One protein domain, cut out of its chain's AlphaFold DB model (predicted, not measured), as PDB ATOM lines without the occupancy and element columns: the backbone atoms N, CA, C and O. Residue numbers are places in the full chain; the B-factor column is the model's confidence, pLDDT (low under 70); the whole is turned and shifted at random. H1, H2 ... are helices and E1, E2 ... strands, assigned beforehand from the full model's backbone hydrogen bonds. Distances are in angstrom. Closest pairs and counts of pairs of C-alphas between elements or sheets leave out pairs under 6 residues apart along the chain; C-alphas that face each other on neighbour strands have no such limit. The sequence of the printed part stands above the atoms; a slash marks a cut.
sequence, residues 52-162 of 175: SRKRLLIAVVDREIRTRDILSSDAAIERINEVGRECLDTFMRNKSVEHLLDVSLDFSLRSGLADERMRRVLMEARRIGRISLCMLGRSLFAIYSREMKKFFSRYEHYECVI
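What this domain is: This is residues 52 to 162 of the 175 residues of an uncharacterized protein of Thermoplasmata archaeon (UniProt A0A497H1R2). A small, strongly twisted sheet of four strands has H4 and H5 over one face and H3 over the other near the E2 edge; the long helix H2 packs on H3, with which it forms a helical hairpin, and is itself not on the sheet, with the short H1 near its first residues. The 111 printed residues hold five named helices and four named strands, in the order E1 H1 H2 H3 H4 E2 E3 H5 E4. The sheet order is E2 E3 E1 E4, all antiparallel, and the class is mixed, helices and strands. The whole is compact, with a radius of gyration of the C-alphas of 13.9 A and spans of 40 by 34 by 23 A.

Where its parts are: Find C-alpha 55 at (53.392, -29.338, 260.408); there E1 begins, residues 55 to 60, 17.1 A long. H1 follows at residues 67 to 70. From C-alpha 74 at (34.385, -0.582, 250.400), H2 runs 26.5 A through residues 74 to 92. H3, residues 97 to 110, covers 19.8 A, and H4, residues 116 to 126, covers 15.3 A. Next come E2, residues 131 to 134, E3, residues 139 to 143, 14.0 A, and H5, residues 146 to 152, 9.9 A. E4, residues 156 to 161, 17.1 A, ends at C-alpha 161 at (55.712, -27.622, 256.499).

How they stand to each other: Begin with E1, an inner strand antiparallel to E4 at 156 degrees; look for N 58 and O 158, 2.9 A. On E1's other side is E3, antiparallel at 160 degrees, with N 57 and O 142 at 2.8 A. E2 and E3 form a hairpin, with N 132 and O 141 at 2.9 A. E3, H5 and E4 are a split strand-helix-strand unit, with E1 between its two strands, and its crossover is right-handed. Three layers, helices on both faces of the sheet, place H4 and H5 on one face and H3 on the other. H3 runs across the strands at a height over the sheet of 6.2 A; its closest C-alphas to E2 are Leu 105 and Ser 132, 4.7 A. H4 lies over E2 at 8.5 A and H5 over E1 at 9.2 A, both along the strands. H2, with residues 83 to 91 alone, touches H3 at a shallow tilt of 27 degrees, opposite ways; the closest C-alphas are Cys 87 and Val 103, 5.9 A. H1 is close to H2 but not clearly touching, with C-alphas 70 and 76 at 6.8 A. In H2, H3, H4 and H5 every O i to N i+4 pair is within hydrogen-bond range; H1 is too short for one.

The domain as a whole: The C-alphas farthest apart, Asp 74 and Arg 146, are 40.8 A apart. The printed part has no cut and no long link. No printed residue is under 70 in pLDDT; H1 has a mean of 74.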
ATOM      1  N   SER A  52      59.582 -21.384 261.833       94.88
ATOM      2  CA  SER A  52      58.770 -22.442 262.424       94.88
ATOM      3  C   SER A  52      58.941 -23.768 261.697       94.88
ATOM      4  O   SER A  52      59.123 -23.826 260.486       94.88
ATOM      5  N   ARG A  53      58.864 -24.864 262.456       95.38
ATOM      6  CA  ARG A  53      58.890 -26.245 261.941       95.38
ATOM      7  C   ARG A  53      57.552 -26.958 262.138       95.38
ATOM      8  O   ARG A  53      57.488 -28.186 262.128       95.38
ATOM      9  N   LYS A  54      56.483 -26.200 262.398       96.00
ATOM     10  CA  LYS A  54      55.146 -26.767 262.600       96.00
ATOM     11  C   LYS A  54      54.680 -27.445 261.314       96.00
ATOM     12  O   LYS A  54      54.840 -26.912 260.220       96.00
ATOM     13  N   ARG A  55      54.096 -28.632 261.477       97.81
ATOM     14  CA  ARG A  55      53.392 -29.338 260.408       97.81
ATOM     15  C   ARG A  55      51.973 -28.808 260.326       97.81
ATOM     16  O   ARG A  55      51.293 -28.705 261.351       97.81
ATOM     17  N   LEU A  56      51.544 -28.504 259.113       98.19
ATOM     18  CA  LEU A  56      50.226 -27.978 258.815       98.19
ATOM     19  C   LEU A  56      49.470 -28.949 257.912       98.19
ATOM     20  O   LEU A  56      50.059 -29.753 257.189       98.19
ATOM     21  N   LEU A  57      48.154 -28.864 257.981       98.44
ATOM     22  CA  LEU A  57      47.238 -29.468 257.031       98.44
ATOM     23  C   LEU A  57      46.543 -28.345 256.279       98.44
ATOM     24  O   LEU A  57      46.125 -27.378 256.910       98.44
ATOM     25  N   ILE A  58      46.379 -28.494 254.970       97.81
ATOM     26  CA  ILE A  58      45.563 -27.605 254.136       97.81
ATOM     27  C   ILE A  58      44.455 -28.445 253.509       97.81
ATOM     28  O   ILE A  58      44.736 -29.549 253.056       97.81
ATOM     29  N   ALA A  59      43.218 -27.955 253.481       97.69
ATOM     30  CA  ALA A  59      42.103 -28.604 252.788       97.69
ATOM     31  C   ALA A  59      41.353 -27.620 251.894       97.69
ATOM     32  O   ALA A  59      41.084 -26.494 252.311       97.69
ATOM     33  N   VAL A  60      40.971 -28.064 250.697       96.25
ATOM     34  CA  VAL A  60      40.139 -27.309 249.752       96.25
ATOM     35  C   VAL A  60      38.682 -27.732 249.947       96.25
ATOM     36  O   VAL A  60      38.322 -28.882 249.706       96.25
ATOM     37  N   VAL A  61      37.837 -26.822 250.438       93.62
ATOM     38  CA  VAL A  61      36.448 -27.124 250.838       93.62
ATOM     39  C   VAL A  61      35.446 -26.799 249.730       93.62
ATOM     40  O   VAL A  61      34.423 -27.480 249.606       93.62
ATOM     41  N   ASP A  62      35.709 -25.758 248.941       87.25
ATOM     42  CA  ASP A  62      34.827 -25.316 247.861       87.25
ATOM     43  C   ASP A  62      35.610 -24.629 246.729       87.25
ATOM     44  O   ASP A  62      36.833 -24.502 246.791       87.25
ATOM     45  N   ARG A  63      34.890 -24.201 245.686       81.38
ATOM     46  CA  ARG A  63      35.443 -23.515 244.511       81.38
ATOM     47  C   ARG A  63      36.112 -22.184 244.861       81.38
ATOM     48  O   ARG A  63      35.837 -21.568 245.891       81.38
ATOM     49  N   GLU A  64      36.975 -21.745 243.949       80.06
ATOM     50  CA  GLU A  64      37.668 -20.463 244.032       80.06
ATOM     51  C   GLU A  64      36.700 -19.282 244.190       80.06
ATOM     52  O   GLU A  64      35.588 -19.273 243.660       80.06
ATOM     53  N   ILE A  65      37.159 -18.265 244.915       77.62
ATOM     54  CA  ILE A  65      36.519 -16.954 244.976       77.62
ATOM     55  C   ILE A  65      37.436 -16.005 244.227       77.62
ATOM     56  O   ILE A  65      38.652 -16.037 244.422       77.62
ATOM     57  N   ARG A  66      36.874 -15.123 243.402       72.19
ATOM     58  CA  ARG A  66      37.670 -14.061 242.794       72.19
ATOM     59  C   ARG A  66      37.988 -13.021 243.861       72.19
ATOM     60  O   ARG A  66      37.094 -12.322 244.328       72.19
ATOM     61  N   THR A  67      39.265 -12.881 244.211       71.69
ATOM     62  CA  THR A  67      39.783 -11.865 245.148       71.69
ATOM     63  C   THR A  67      39.229 -10.471 244.836       71.69
ATOM     64  O   THR A  67      38.816  -9.740 245.735       71.69
ATOM     65  N   ARG A  68      39.124 -10.141 243.541       72.50
ATOM     66  CA  ARG A  68      38.559  -8.886 243.033       72.50
ATOM     67  C   ARG A  68      37.138  -8.603 243.528       72.50
ATOM     68  O   ARG A  68      36.824  -7.438 243.750       72.50
ATOM     69  N   ASP A  69      36.300  -9.620 243.708       75.69
ATOM     70  CA  ASP A  69      34.906  -9.429 244.126       75.69
ATOM     71  C   ASP A  69      34.840  -8.937 245.580       75.69
ATOM     72  O   ASP A  69      34.034  -8.070 245.908       75.69
ATOM     73  N   ILE A  70      35.748  -9.420 246.436       75.94
ATOM     74  CA  ILE A  70      35.882  -8.963 247.827       75.94
ATOM     75  C   ILE A  70      36.519  -7.568 247.867       75.94
ATOM     76  O   ILE A  70      36.018  -6.676 248.550       75.94
ATOM     77  N   LEU A  71      37.585  -7.353 247.090       72.38
ATOM     78  CA  LEU A  71      38.325  -6.084 247.037       72.38
ATOM     79  C   LEU A  71      37.589  -4.949 246.300       72.38
ATOM     80  O   LEU A  71      38.135  -3.858 246.172       72.38
ATOM     81  N   SER A  72      36.382  -5.181 245.783       76.00
ATOM     82  CA  SER A  72      35.565  -4.134 245.147       76.00
ATOM     83  C   SER A  72      34.476  -3.576 246.072       76.00
ATOM     84  O   SER A  72      33.718  -2.706 245.653       76.00
ATOM     85  N   SER A  73      34.363  -4.079 247.306       84.44
ATOM     86  CA  SER A  73      33.376  -3.618 248.286       84.44
ATOM     87  C   SER A  73      34.046  -2.803 249.389       84.44
ATOM     88  O   SER A  73      34.699  -3.367 250.268       84.44
ATOM     89  N   ASP A  74      33.822  -1.489 249.389       87.56
ATOM     90  CA  ASP A  74      34.385  -0.582 250.400       87.56
ATOM     91  C   ASP A  74      33.971  -0.987 251.820       87.56
ATOM     92  O   ASP A  74      34.812  -1.100 252.708       87.56
ATOM     93  N   ALA A  75      32.698  -1.339 252.020       88.81
ATOM     94  CA  ALA A  75      32.195  -1.797 253.314       88.81
ATOM     95  C   ALA A  75      32.851  -3.111 253.788       88.81
ATOM     96  O   ALA A  75      33.062  -3.309 254.987       88.81
ATOM     97  N   ALA A  76      33.171  -4.029 252.867       87.56
ATOM     98  CA  ALA A  76      33.899  -5.248 253.213       87.56
ATOM     99  C   ALA A  76      35.355  -4.929 253.581       87.56
ATOM    100  O   ALA A  76      35.857  -5.440 254.580       87.56
ATOM    101  N   ILE A  77      36.006  -4.052 252.813       89.81
ATOM    102  CA  ILE A  77      37.383  -3.605 253.055       89.81
ATOM    103  C   ILE A  77      37.503  -2.898 254.406       89.81
ATOM    104  O   ILE A  77      38.412  -3.209 255.173       89.81
ATOM    105  N   GLU A  78      36.589  -1.986 254.733       93.38
ATOM    106  CA  GLU A  78      36.581  -1.277 256.016       93.38
ATOM    107  C   GLU A  78      36.523  -2.255 257.191       93.38
ATOM    108  O   GLU A  78      37.358  -2.184 258.095       93.38
ATOM    109  N   ARG A  79      35.612  -3.235 257.129       94.12
ATOM    110  CA  ARG A  79      35.478  -4.268 258.163       94.12
ATOM    111  C   ARG A  79      36.721  -5.149 258.270       94.12
ATOM    112  O   ARG A  79      37.173  -5.448 259.372       94.12
ATOM    113  N   ILE A  80      37.281  -5.569 257.135       94.31
ATOM    114  CA  ILE A  80      38.534  -6.334 257.075       94.31
ATOM    115  C   ILE A  80      39.664  -5.545 257.745       94.31
ATOM    116  O   ILE A  80      40.390  -6.096 258.568       94.31
ATOM    117  N   ASN A  81      39.784  -4.251 257.447       93.38
ATOM    118  CA  ASN A  81      40.835  -3.393 257.987       93.38
ATOM    119  C   ASN A  81      40.667  -3.110 259.482       93.38
ATOM    120  O   ASN A  81      41.662  -2.989 260.195       93.38
ATOM    121  N   GLU A  82      39.437  -2.945 259.964       96.19
ATOM    122  CA  GLU A  82      39.134  -2.766 261.386       96.19
ATOM    123  C   GLU A  82      39.501  -4.021 262.186       96.19
ATOM    124  O   GLU A  82      40.387  -3.974 263.040       96.19
ATOM    125  N   VAL A  83      38.909  -5.167 261.836       97.50
ATOM    126  CA  VAL A  83      39.154  -6.439 262.535       97.50
ATOM    127  C   VAL A  83      40.618  -6.862 262.388       97.50
ATOM    128  O   VAL A  83      41.224  -7.352 263.338       97.50
ATOM    129  N   GLY A  84      41.218  -6.642 261.216       95.81
ATOM    130  CA  GLY A  84      42.609  -6.986 260.934       95.81
ATOM    131  C   GLY A  84      43.601  -6.262 261.842       95.81
ATOM    132  O   GLY A  84      44.537  -6.893 262.327       95.81
ATOM    133  N   ARG A  85      43.369  -4.973 262.133       95.19
ATOM    134  CA  ARG A  85      44.204  -4.196 263.066       95.19
ATOM    135  C   ARG A  85      44.159  -4.774 264.478       95.19
ATOM    136  O   ARG A  85      45.204  -5.048 265.057       95.19
ATOM    137  N   GLU A  86      42.965  -5.051 264.995       97.00
ATOM    138  CA  GLU A  86      42.809  -5.635 266.335       97.00
ATOM    139  C   GLU A  86      43.429  -7.035 266.450       97.00
ATOM    140  O   GLU A  86      44.064  -7.385 267.455       97.00
ATOM    141  N   CYS A  87      43.248  -7.855 265.414       97.31
ATOM    142  CA  CYS A  87      43.838  -9.182 265.334       97.31
ATOM    143  C   CYS A  87      45.367  -9.101 265.281       97.31
ATOM    144  O   CYS A  87      46.031  -9.846 266.002       97.31
ATOM    145  N   LEU A  88      45.934  -8.176 264.500       95.31
ATOM    146  CA  LEU A  88      47.378  -7.958 264.451       95.31
ATOM    147  C   LEU A  88      47.920  -7.540 265.824       95.31
ATOM    148  O   LEU A  88      48.849  -8.176 266.318       95.31
ATOM    149  N   ASP A  89      47.297  -6.569 266.491       96.00
ATOM    150  CA  ASP A  89      47.690  -6.132 267.839       96.00
ATOM    151  C   ASP A  89      47.653  -7.285 268.852       96.00
ATOM    152  O   ASP A  89      48.538  -7.435 269.701       96.00
ATOM    153  N   THR A  90      46.638  -8.145 268.749       97.44
ATOM    154  CA  THR A  90      46.503  -9.341 269.588       97.44
ATOM    155  C   THR A  90      47.574 -10.381 269.269       97.44
ATOM    156  O   THR A  90      48.130 -10.999 270.183       97.44
ATOM    157  N   PHE A  91      47.880 -10.586 267.989       97.56
ATOM    158  CA  PHE A  91      48.891 -11.536 267.539       97.56
ATOM    159  C   PHE A  91      50.301 -11.119 267.969       97.56
ATOM    160  O   PHE A  91      51.086 -11.947 268.432       97.56
ATOM    161  N   MET A  92      50.595  -9.819 267.927       96.19
ATOM    162  CA  MET A  92      51.897  -9.264 268.299       96.19
ATOM    163  C   MET A  92      52.298  -9.537 269.756       96.19
ATOM    164  O   MET A  92      53.492  -9.539 270.062       96.19
ATOM    165  N   ARG A  93      51.337  -9.838 270.642       95.81
ATOM    166  CA  ARG A  93      51.589 -10.230 272.042       95.81
ATOM    167  C   ARG A  93      52.183 -11.635 272.184       95.81
ATOM    168  O   ARG A  93      52.842 -11.911 273.182       95.81
ATOM    169  N   ASN A  94      51.940 -12.526 271.222       96.44
ATOM    170  CA  ASN A  94      52.457 -13.895 271.211       96.44
ATOM    171  C   ASN A  94      52.565 -14.421 269.771       96.44
ATOM    172  O   ASN A  94      51.619 -14.979 269.218       96.44
ATOM    173  N   LYS A  95      53.752 -14.294 269.179       96.12
ATOM    174  CA  LYS A  95      54.009 -14.603 267.766       96.12
ATOM    175  C   LYS A  95      54.294 -16.092 267.542       96.12
ATOM    176  O   LYS A  95      55.369 -16.471 267.084       96.12
ATOM    177  N   SER A  96      53.343 -16.953 267.895       96.94
ATOM    178  CA  SER A  96      53.413 -18.400 267.644       96.94
ATOM    179  C   SER A  96      52.426 -18.827 266.560       96.94
ATOM    180  O   SER A  96      51.389 -18.195 266.379       96.94
ATOM    181  N   VAL A  97      52.709 -19.931 265.863       97.12
ATOM    182  CA  VAL A  97      51.788 -20.489 264.853       97.12
ATOM    183  C   VAL A  97      50.445 -20.860 265.486       97.12
ATOM    184  O   VAL A  97      49.394 -20.627 264.905       97.12
ATOM    185  N   GLU A  98      50.455 -21.405 266.699       97.19
ATOM    186  CA  GLU A  98      49.245 -21.678 267.469       97.19
ATOM    187  C   GLU A  98      48.376 -20.434 267.643       97.19
ATOM    188  O   GLU A  98      47.185 -20.467 267.334       97.19
ATOM    189  N   HIS A  99      48.982 -19.343 268.112       97.94
ATOM    190  CA  HIS A  99      48.278 -18.088 268.350       97.94
ATOM    191  C   HIS A  99      47.836 -17.433 267.038       97.94
ATOM    192  O   HIS A  99      46.746 -16.873 266.991       97.94
ATOM    193  N   LEU A 100      48.613 -17.586 265.955       97.56
ATOM    194  CA  LEU A 100      48.197 -17.188 264.610       97.56
ATOM    195  C   LEU A 100      46.875 -17.863 264.237       97.56
ATOM    196  O   LEU A 100      45.937 -17.164 263.893       97.56
ATOM    197  N   LEU A 101      46.755 -19.192 264.350       97.94
ATOM    198  CA  LEU A 101      45.512 -19.879 263.974       97.94
ATOM    199  C   LEU A 101      44.318 -19.477 264.852       97.94
ATOM    200  O   LEU A 101      43.203 -19.378 264.339       97.94
ATOM    201  N   ASP A 102      44.535 -19.251 266.151       98.12
ATOM    202  CA  ASP A 102      43.474 -18.795 267.056       98.12
ATOM    203  C   ASP A 102      42.982 -17.384 266.666       98.12
ATOM    204  O   ASP A 102      41.776 -17.168 266.528       98.12
ATOM    205  N   VAL A 103      43.899 -16.450 266.392       98.25
ATOM    206  CA  VAL A 103      43.572 -15.084 265.945       98.25
ATOM    207  C   VAL A 103      42.988 -15.073 264.529       98.25
ATOM    208  O   VAL A 103      42.014 -14.370 264.266       98.25
ATOM    209  N   SER A 104      43.522 -15.874 263.606       97.94
ATOM    210  CA  SER A 104      43.009 -15.983 262.240       97.94
ATOM    211  C   SER A 104      41.587 -16.536 262.224       97.94
ATOM    212  O   SER A 104      40.792 -16.146 261.371       97.94
ATOM    213  N   LEU A 105      41.234 -17.464 263.125       98.25
ATOM    214  CA  LEU A 105      39.857 -17.951 263.249       98.25
ATOM    215  C   LEU A 105      38.912 -16.812 263.638       98.25
ATOM    216  O   LEU A 105      37.893 -16.631 262.975       98.25
ATOM    217  N   ASP A 106      39.267 -16.030 264.660       97.94
ATOM    218  CA  ASP A 106      38.492 -14.856 265.074       97.94
ATOM    219  C   ASP A 106      38.336 -13.861 263.914       97.94
ATOM    220  O   ASP A 106      37.216 -13.492 263.546       97.94
ATOM    221  N   PHE A 107      39.446 -13.542 263.243       98.06
ATOM    222  CA  PHE A 107      39.461 -12.681 262.066       98.06
ATOM    223  C   PHE A 107      38.534 -13.205 260.963       98.06
ATOM    224  O   PHE A 107      37.699 -12.458 260.459       98.06
ATOM    225  N   SER A 108      38.609 -14.497 260.622       96.94
ATOM    226  CA  SER A 108      37.768 -15.130 259.589       96.94
ATOM    227  C   SER A 108      36.275 -14.950 259.866       96.94
ATOM    228  O   SER A 108      35.484 -14.728 258.945       96.94
ATOM    229  N   LEU A 109      35.881 -15.070 261.137       96.31
ATOM    230  CA  LEU A 109      34.487 -15.019 261.564       96.31
ATOM    231  C   LEU A 109      33.961 -13.586 261.678       96.31
ATOM    232  O   LEU A 109      32.806 -13.351 261.315       96.31
ATOM    233  N   ARG A 110      34.775 -12.655 262.190       97.00
ATOM    234  CA  ARG A 110      34.390 -11.257 262.445       97.00
ATOM    235  C   ARG A 110      34.478 -10.372 261.204       97.00
ATOM    236  O   ARG A 110      33.620  -9.518 261.012       97.00
ATOM    237  N   SER A 111      35.453 -10.616 260.328       95.44
ATOM    238  CA  SER A 111      35.585  -9.899 259.048       95.44
ATOM    239  C   SER A 111      34.477 -10.247 258.046       95.44
ATOM    240  O   SER A 111      34.257  -9.510 257.090       95.44
ATOM    241  N   GLY A 112      33.759 -11.356 258.251       92.31
ATOM    242  CA  GLY A 112      32.742 -11.849 257.318       92.31
ATOM    243  C   GLY A 112      33.304 -12.626 256.123       92.31
ATOM    244  O   GLY A 112      32.538 -13.006 255.243       92.31
ATOM    245  N   LEU A 113      34.613 -12.902 256.095       93.19
ATOM    246  CA  LEU A 113      35.254 -13.690 255.035       93.19
ATOM    247  C   LEU A 113      34.815 -15.162 255.040       93.19
ATOM    248  O   LEU A 113      34.693 -15.792 253.984       93.19
ATOM    249  N   ALA A 114      34.549 -15.718 256.223       94.00
ATOM    250  CA  ALA A 114      33.938 -17.032 256.350       94.00
ATOM    251  C   ALA A 114      32.425 -16.935 256.095       94.00
ATOM    252  O   ALA A 114      31.674 -16.442 256.941       94.00
ATOM    253  N   ASP A 115      31.983 -17.458 254.949       91.81
ATOM    254  CA  ASP A 115      30.559 -17.614 254.653       91.81
ATOM    255  C   ASP A 115      29.904 -18.672 255.555       91.81
ATOM    256  O   ASP A 115      30.553 -19.339 256.364       91.81
ATOM    257  N   GLU A 116      28.594 -18.857 255.423       93.31
ATOM    258  CA  GLU A 116      27.842 -19.778 256.274       93.31
ATOM    259  C   GLU A 116      28.377 -21.222 256.229       93.31
ATOM    260  O   GLU A 116      28.450 -21.901 257.260       93.31
ATOM    261  N   ARG A 117      28.804 -21.690 255.048       93.50
ATOM    262  CA  ARG A 117      29.368 -23.030 254.871       93.50
ATOM    263  C   ARG A 117      30.721 -23.138 255.565       93.50
ATOM    264  O   ARG A 117      30.920 -24.068 256.348       93.50
ATOM    265  N   MET A 118      31.621 -22.187 255.329       95.69
ATOM    266  CA  MET A 118      32.948 -22.161 255.940       95.69
ATOM    267  C   MET A 118      32.857 -22.038 257.459       95.69
ATOM    268  O   MET A 118      33.568 -22.751 258.163       95.69
ATOM    269  N   ARG A 119      31.934 -21.223 257.984       96.38
ATOM    270  CA  ARG A 119      31.673 -21.111 259.429       96.38
ATOM    271  C   ARG A 119      31.306 -22.459 260.039       96.38
ATOM    272  O   ARG A 119      31.884 -22.831 261.055       96.38
ATOM    273  N   ARG A 120      30.394 -23.220 259.422       96.44
ATOM    274  CA  ARG A 120      30.027 -24.559 259.917       96.44
ATOM    275  C   ARG A 120      31.232 -25.493 259.980       96.44
ATOM    276  O   ARG A 120      31.466 -26.101 261.022       96.44
ATOM    277  N   VAL A 121      32.013 -25.569 258.899       96.75
ATOM    278  CA  VAL A 121      33.182 -26.462 258.834       96.75
ATOM    279  C   VAL A 121      34.259 -26.037 259.836       96.75
ATOM    280  O   VAL A 121      34.798 -26.890 260.539       96.75
ATOM    281  N   LEU A 122      34.532 -24.734 259.961       97.44
ATOM    282  CA  LEU A 122      35.463 -24.189 260.953       97.44
ATOM    283  C   LEU A 122      35.042 -24.560 262.378       97.44
ATOM    284  O   LEU A 122      35.876 -25.024 263.151       97.44
ATOM    285  N   MET A 123      33.760 -24.411 262.723       97.56
ATOM    286  CA  MET A 123      33.267 -24.722 264.068       97.56
ATOM    287  C   MET A 123      33.272 -26.225 264.373       97.56
ATOM    288  O   MET A 123      33.559 -26.609 265.506       97.56
ATOM    289  N   GLU A 124      33.005 -27.088 263.386       97.44
ATOM    290  CA  GLU A 124      33.143 -28.545 263.530       97.44
ATOM    291  C   GLU A 124      34.615 -28.921 263.774       97.44
ATOM    292  O   GLU A 124      34.944 -29.582 264.761       97.44
ATOM    293  N   ALA A 125      35.514 -28.424 262.923       97.44
ATOM    294  CA  ALA A 125      36.940 -28.715 262.982       97.44
ATOM    295  C   ALA A 125      37.632 -28.120 264.219       97.44
ATOM    296  O   ALA A 125      38.552 -28.732 264.764       97.44
ATOM    297  N   ARG A 126      37.179 -26.962 264.721       97.69
ATOM    298  CA  ARG A 126      37.780 -26.300 265.892       97.69
ATOM    299  C   ARG A 126      37.702 -27.142 267.165       97.69
ATOM    300  O   ARG A 126      38.535 -26.977 268.060       97.69
ATOM    301  N   ARG A 127      36.731 -28.061 267.234       97.75
ATOM    302  CA  ARG A 127      36.583 -29.048 268.319       97.75
ATOM    303  C   ARG A 127      37.687 -30.108 268.306       97.75
ATOM    304  O   ARG A 127      37.895 -30.768 269.316       97.75
ATOM    305  N   ILE A 128      38.367 -30.274 267.173       98.00
ATOM    306  CA  ILE A 128      39.439 -31.252 266.958       98.00
ATOM    307  C   ILE A 128      40.807 -30.606 267.192       98.00
ATOM    308  O   ILE A 128      41.684 -31.208 267.805       98.00
ATOM    309  N   GLY A 129      41.006 -29.381 266.705       97.81
ATOM    310  CA  GLY A 129      42.282 -28.681 266.815       97.81
ATOM    311  C   GLY A 129      42.215 -27.237 266.330       97.81
ATOM    312  O   GLY A 129      41.151 -26.729 265.982       97.81
ATOM    313  N   ARG A 130      43.367 -26.562 266.319       98.38
ATOM    314  CA  ARG A 130      43.482 -25.190 265.803       98.38
ATOM    315  C   ARG A 130      43.374 -25.192 264.281       98.38
ATOM    316  O   ARG A 130      44.090 -25.948 263.625       98.38
ATOM    317  N   ILE A 131      42.490 -24.351 263.755       98.44
ATOM    318  CA  ILE A 131      42.142 -24.262 262.336       98.44
ATOM    319  C   ILE A 131      41.691 -22.843 261.999       98.44
ATOM    320  O   ILE A 131      41.076 -22.182 262.834       98.44
ATOM    321  N   SER A 132      41.957 -22.399 260.775       98.12
ATOM    322  CA  SER A 132      41.418 -21.157 260.237       98.12
ATOM    323  C   SER A 132      41.249 -21.216 258.712       98.12
ATOM    324  O   SER A 132      41.579 -22.218 258.076       98.12
ATOM    325  N   LEU A 133      40.675 -20.160 258.136       96.69
ATOM    326  CA  LEU A 133      40.452 -19.988 256.703       96.69
ATOM    327  C   LEU A 133      41.746 -19.526 256.012       96.69
ATOM    328  O   LEU A 133      42.382 -18.584 256.473       96.69
ATOM    329  N   CYS A 134      42.105 -20.132 254.881       94.44
ATOM    330  CA  CYS A 134      43.120 -19.575 253.986       94.44
ATOM    331  C   CYS A 134      42.515 -18.381 253.242       94.44
ATOM    332  O   CYS A 134      41.531 -18.537 252.514       94.44
ATOM    333  N   MET A 135      43.082 -17.193 253.436       90.12
ATOM    334  CA  MET A 135      42.533 -15.955 252.884       90.12
ATOM    335  C   MET A 135      43.249 -15.561 251.595       90.12
ATOM    336  O   MET A 135      44.471 -15.586 251.561       90.12
ATOM    337  N   LEU A 136      42.541 -15.165 250.535       85.50
ATOM    338  CA  LEU A 136      41.082 -15.198 250.338       85.50
ATOM    339  C   LEU A 136      40.672 -16.499 249.630       85.50
ATOM    340  O   LEU A 136      41.264 -16.861 248.621       85.50
ATOM    341  N   GLY A 137      39.648 -17.204 250.127       85.56
ATOM    342  CA  GLY A 137      39.185 -18.417 249.451       85.56
ATOM    343  C   GLY A 137      38.277 -19.331 250.266       85.56
ATOM    344  O   GLY A 137      37.695 -18.953 251.283       85.56
ATOM    345  N   ARG A 138      38.151 -20.566 249.772       92.62
ATOM    346  CA  ARG A 138      37.355 -21.655 250.361       92.62
ATOM    347  C   ARG A 138      38.237 -22.827 250.780       92.62
ATOM    348  O   ARG A 138      37.858 -23.989 250.653       92.62
ATOM    349  N   SER A 139      39.410 -22.499 251.306       95.94
ATOM    350  CA  SER A 139      40.369 -23.464 251.836       95.94
ATOM    351  C   SER A 139      40.599 -23.218 253.319       95.94
ATOM    352  O   SER A 139      40.397 -22.113 253.818       95.94
ATOM    353  N   LEU A 140      41.000 -24.258 254.036       97.44
ATOM    354  CA  LEU A 140      41.280 -24.229 255.464       97.44
ATOM    355  C   LEU A 140      42.722 -24.641 255.710       97.44
ATOM    356  O   LEU A 140      43.222 -25.525 255.019       97.44
ATOM    357  N   PHE A 141      43.346 -24.079 256.739       97.75
ATOM    358  CA  PHE A 141      44.625 -24.559 257.248       97.75
ATOM    359  C   PHE A 141      44.548 -24.838 258.748       97.75
ATOM    360  O   PHE A 141      43.896 -24.116 259.503       97.75
ATOM    361  N   ALA A 142      45.199 -25.912 259.184       98.44
ATOM    362  CA  ALA A 142      45.163 -26.393 260.559       98.44
ATOM    363  C   ALA A 142      46.535 -26.876 261.025       98.44
ATOM    364  O   ALA A 142      47.361 -27.306 260.219       98.44
ATOM    365  N   ILE A 143      46.762 -26.879 262.339       98.12
ATOM    366  CA  ILE A 143      47.908 -27.599 262.907       98.12
ATOM    367  C   ILE A 143      47.673 -29.098 262.728       98.12
ATOM    368  O   ILE A 143      46.592 -29.611 263.026       98.12
ATOM    369  N   TYR A 144      48.698 -29.803 262.254       98.25
ATOM    370  CA  TYR A 144      48.622 -31.239 262.033       98.25
ATOM    371  C   TYR A 144      48.285 -32.000 263.327       98.25
ATOM    372  O   TYR A 144      48.998 -31.913 264.328       98.25
ATOM    373  N   SER A 145      47.255 -32.838 263.254       98.25
ATOM    374  CA  SER A 145      47.011 -33.964 264.160       98.25
ATOM    375  C   SER A 145      46.435 -35.134 263.360       98.25
ATOM    376  O   SER A 145      45.961 -34.955 262.233       98.25
ATOM    377  N   ARG A 146      46.471 -36.353 263.914       98.25
ATOM    378  CA  ARG A 146      45.900 -37.531 263.232       98.25
ATOM    379  C   ARG A 146      44.386 -37.385 263.068       98.25
ATOM    380  O   ARG A 146      43.838 -37.740 262.027       98.25
ATOM    381  N   GLU A 147      43.730 -36.827 264.074       98.50
ATOM    382  CA  GLU A 147      42.298 -36.559 264.105       98.50
ATOM    383  C   GLU A 147      41.917 -35.487 263.083       98.50
ATOM    384  O   GLU A 147      40.956 -35.674 262.338       98.50
ATOM    385  N   MET A 148      42.697 -34.404 262.983       98.50
ATOM    386  CA  MET A 148      42.466 -33.350 261.992       98.50
ATOM    387  C   MET A 148      42.699 -33.864 260.569       98.50
ATOM    388  O   MET A 148      41.906 -33.586 259.674       98.50
ATOM    389  N   LYS A 149      43.725 -34.695 260.349       98.44
ATOM    390  CA  LYS A 149      43.936 -35.350 259.051       98.44
ATOM    391  C   LYS A 149      42.751 -36.243 258.679       98.44
ATOM    392  O   LYS A 149      42.258 -36.184 257.556       98.44
ATOM    393  N   LYS A 150      42.250 -37.043 259.626       98.44
ATOM    394  CA  LYS A 150      41.042 -37.855 259.417       98.44
ATOM    395  C   LYS A 150      39.839 -36.971 259.084       98.44
ATOM    396  O   LYS A 150      39.075 -37.314 258.188       98.44
ATOM    397  N   PHE A 151      39.690 -35.832 259.753       98.06
ATOM    398  CA  PHE A 151      38.650 -34.857 259.438       98.06
ATOM    399  C   PHE A 151      38.769 -34.322 258.000       98.06
ATOM    400  O   PHE A 151      37.774 -34.317 257.279       98.06
ATOM    401  N   PHE A 152      39.982 -33.963 257.564       98.00
ATOM    402  CA  PHE A 152      40.269 -33.444 256.219       98.00
ATOM    403  C   PHE A 152      40.169 -34.489 255.107       98.00
ATOM    404  O   PHE A 152      40.031 -34.104 253.956       98.00
ATOM    405  N   SER A 153      40.142 -35.788 255.420       97.69
ATOM    406  CA  SER A 153      40.025 -36.858 254.411       97.69
ATOM    407  C   SER A 153      38.755 -36.808 253.550       97.69
ATOM    408  O   SER A 153      38.707 -37.443 252.501       97.69
ATOM    409  N   ARG A 154      37.738 -36.038 253.966       95.94
ATOM    410  CA  ARG A 154      36.527 -35.765 253.171       95.94
ATOM    411  C   ARG A 154      36.731 -34.695 252.083       95.94
ATOM    412  O   ARG A 154      35.806 -34.425 251.326       95.94
ATOM    413  N   TYR A 155      37.909 -34.076 252.044       96.12
ATOM    414  CA  TYR A 155      38.307 -33.023 251.118       96.12
ATOM    415  C   TYR A 155      39.634 -33.383 250.443       96.12
ATOM    416  O   TYR A 155      40.420 -34.198 250.944       96.12
ATOM    417  N   GLU A 156      39.916 -32.714 249.329       96.88
ATOM    418  CA  GLU A 156      41.279 -32.633 248.818       96.88
ATOM    419  C   GLU A 156      42.143 -31.917 249.863       96.88
ATOM    420  O   GLU A 156      41.795 -30.822 250.318       96.88
ATOM    421  N   HIS A 157      43.228 -32.557 250.303       97.75
ATOM    422  CA  HIS A 157      44.045 -32.046 251.397       97.75
ATOM    423  C   HIS A 157      45.526 -32.374 251.240       97.75
ATOM    424  O   HIS A 157      45.913 -33.360 250.613       97.75
ATOM    425  N   TYR A 158      46.345 -31.551 251.886       98.00
ATOM    426  CA  TYR A 158      47.795 -31.562 251.793       98.00
ATOM    427  C   TYR A 158      48.414 -31.495 253.186       98.00
ATOM    428  O   TYR A 158      47.917 -30.797 254.071       98.00
ATOM    429  N   GLU A 159      49.514 -32.218 253.377       97.94
ATOM    430  CA  GLU A 159      50.389 -32.060 254.535       97.94
ATOM    431  C   GLU A 159      51.557 -31.163 254.151       97.94
ATOM    432  O   GLU A 159      52.263 -31.429 253.180       97.94
ATOM    433  N   CYS A 160      51.768 -30.107 254.925       96.00
ATOM    434  CA  CYS A 160      52.742 -29.077 254.611       96.00
ATOM    435  C   CYS A 160      53.655 -28.810 255.809       96.00
ATOM    436  O   CYS A 160      53.318 -29.072 256.968       96.00
ATOM    437  N   VAL A 161      54.818 -28.241 255.517       95.56
ATOM    438  CA  VAL A 161      55.712 -27.622 256.499       95.56
ATOM    439  C   VAL A 161      55.973 -26.187 256.068       95.56
ATOM    440  O   VAL A 161      55.848 -25.858 254.891       95.56
ATOM    441  N   ILE A 162      56.316 -25.335 257.027       95.50
ATOM    442  CA  ILE A 162      56.639 -23.936 256.753       95.50
ATOM    443  C   ILE A 162      58.024 -23.877 256.097       95.50
ATOM    444  O   ILE A 162      59.012 -24.306 256.701       95.50
TER     445      ILE A 162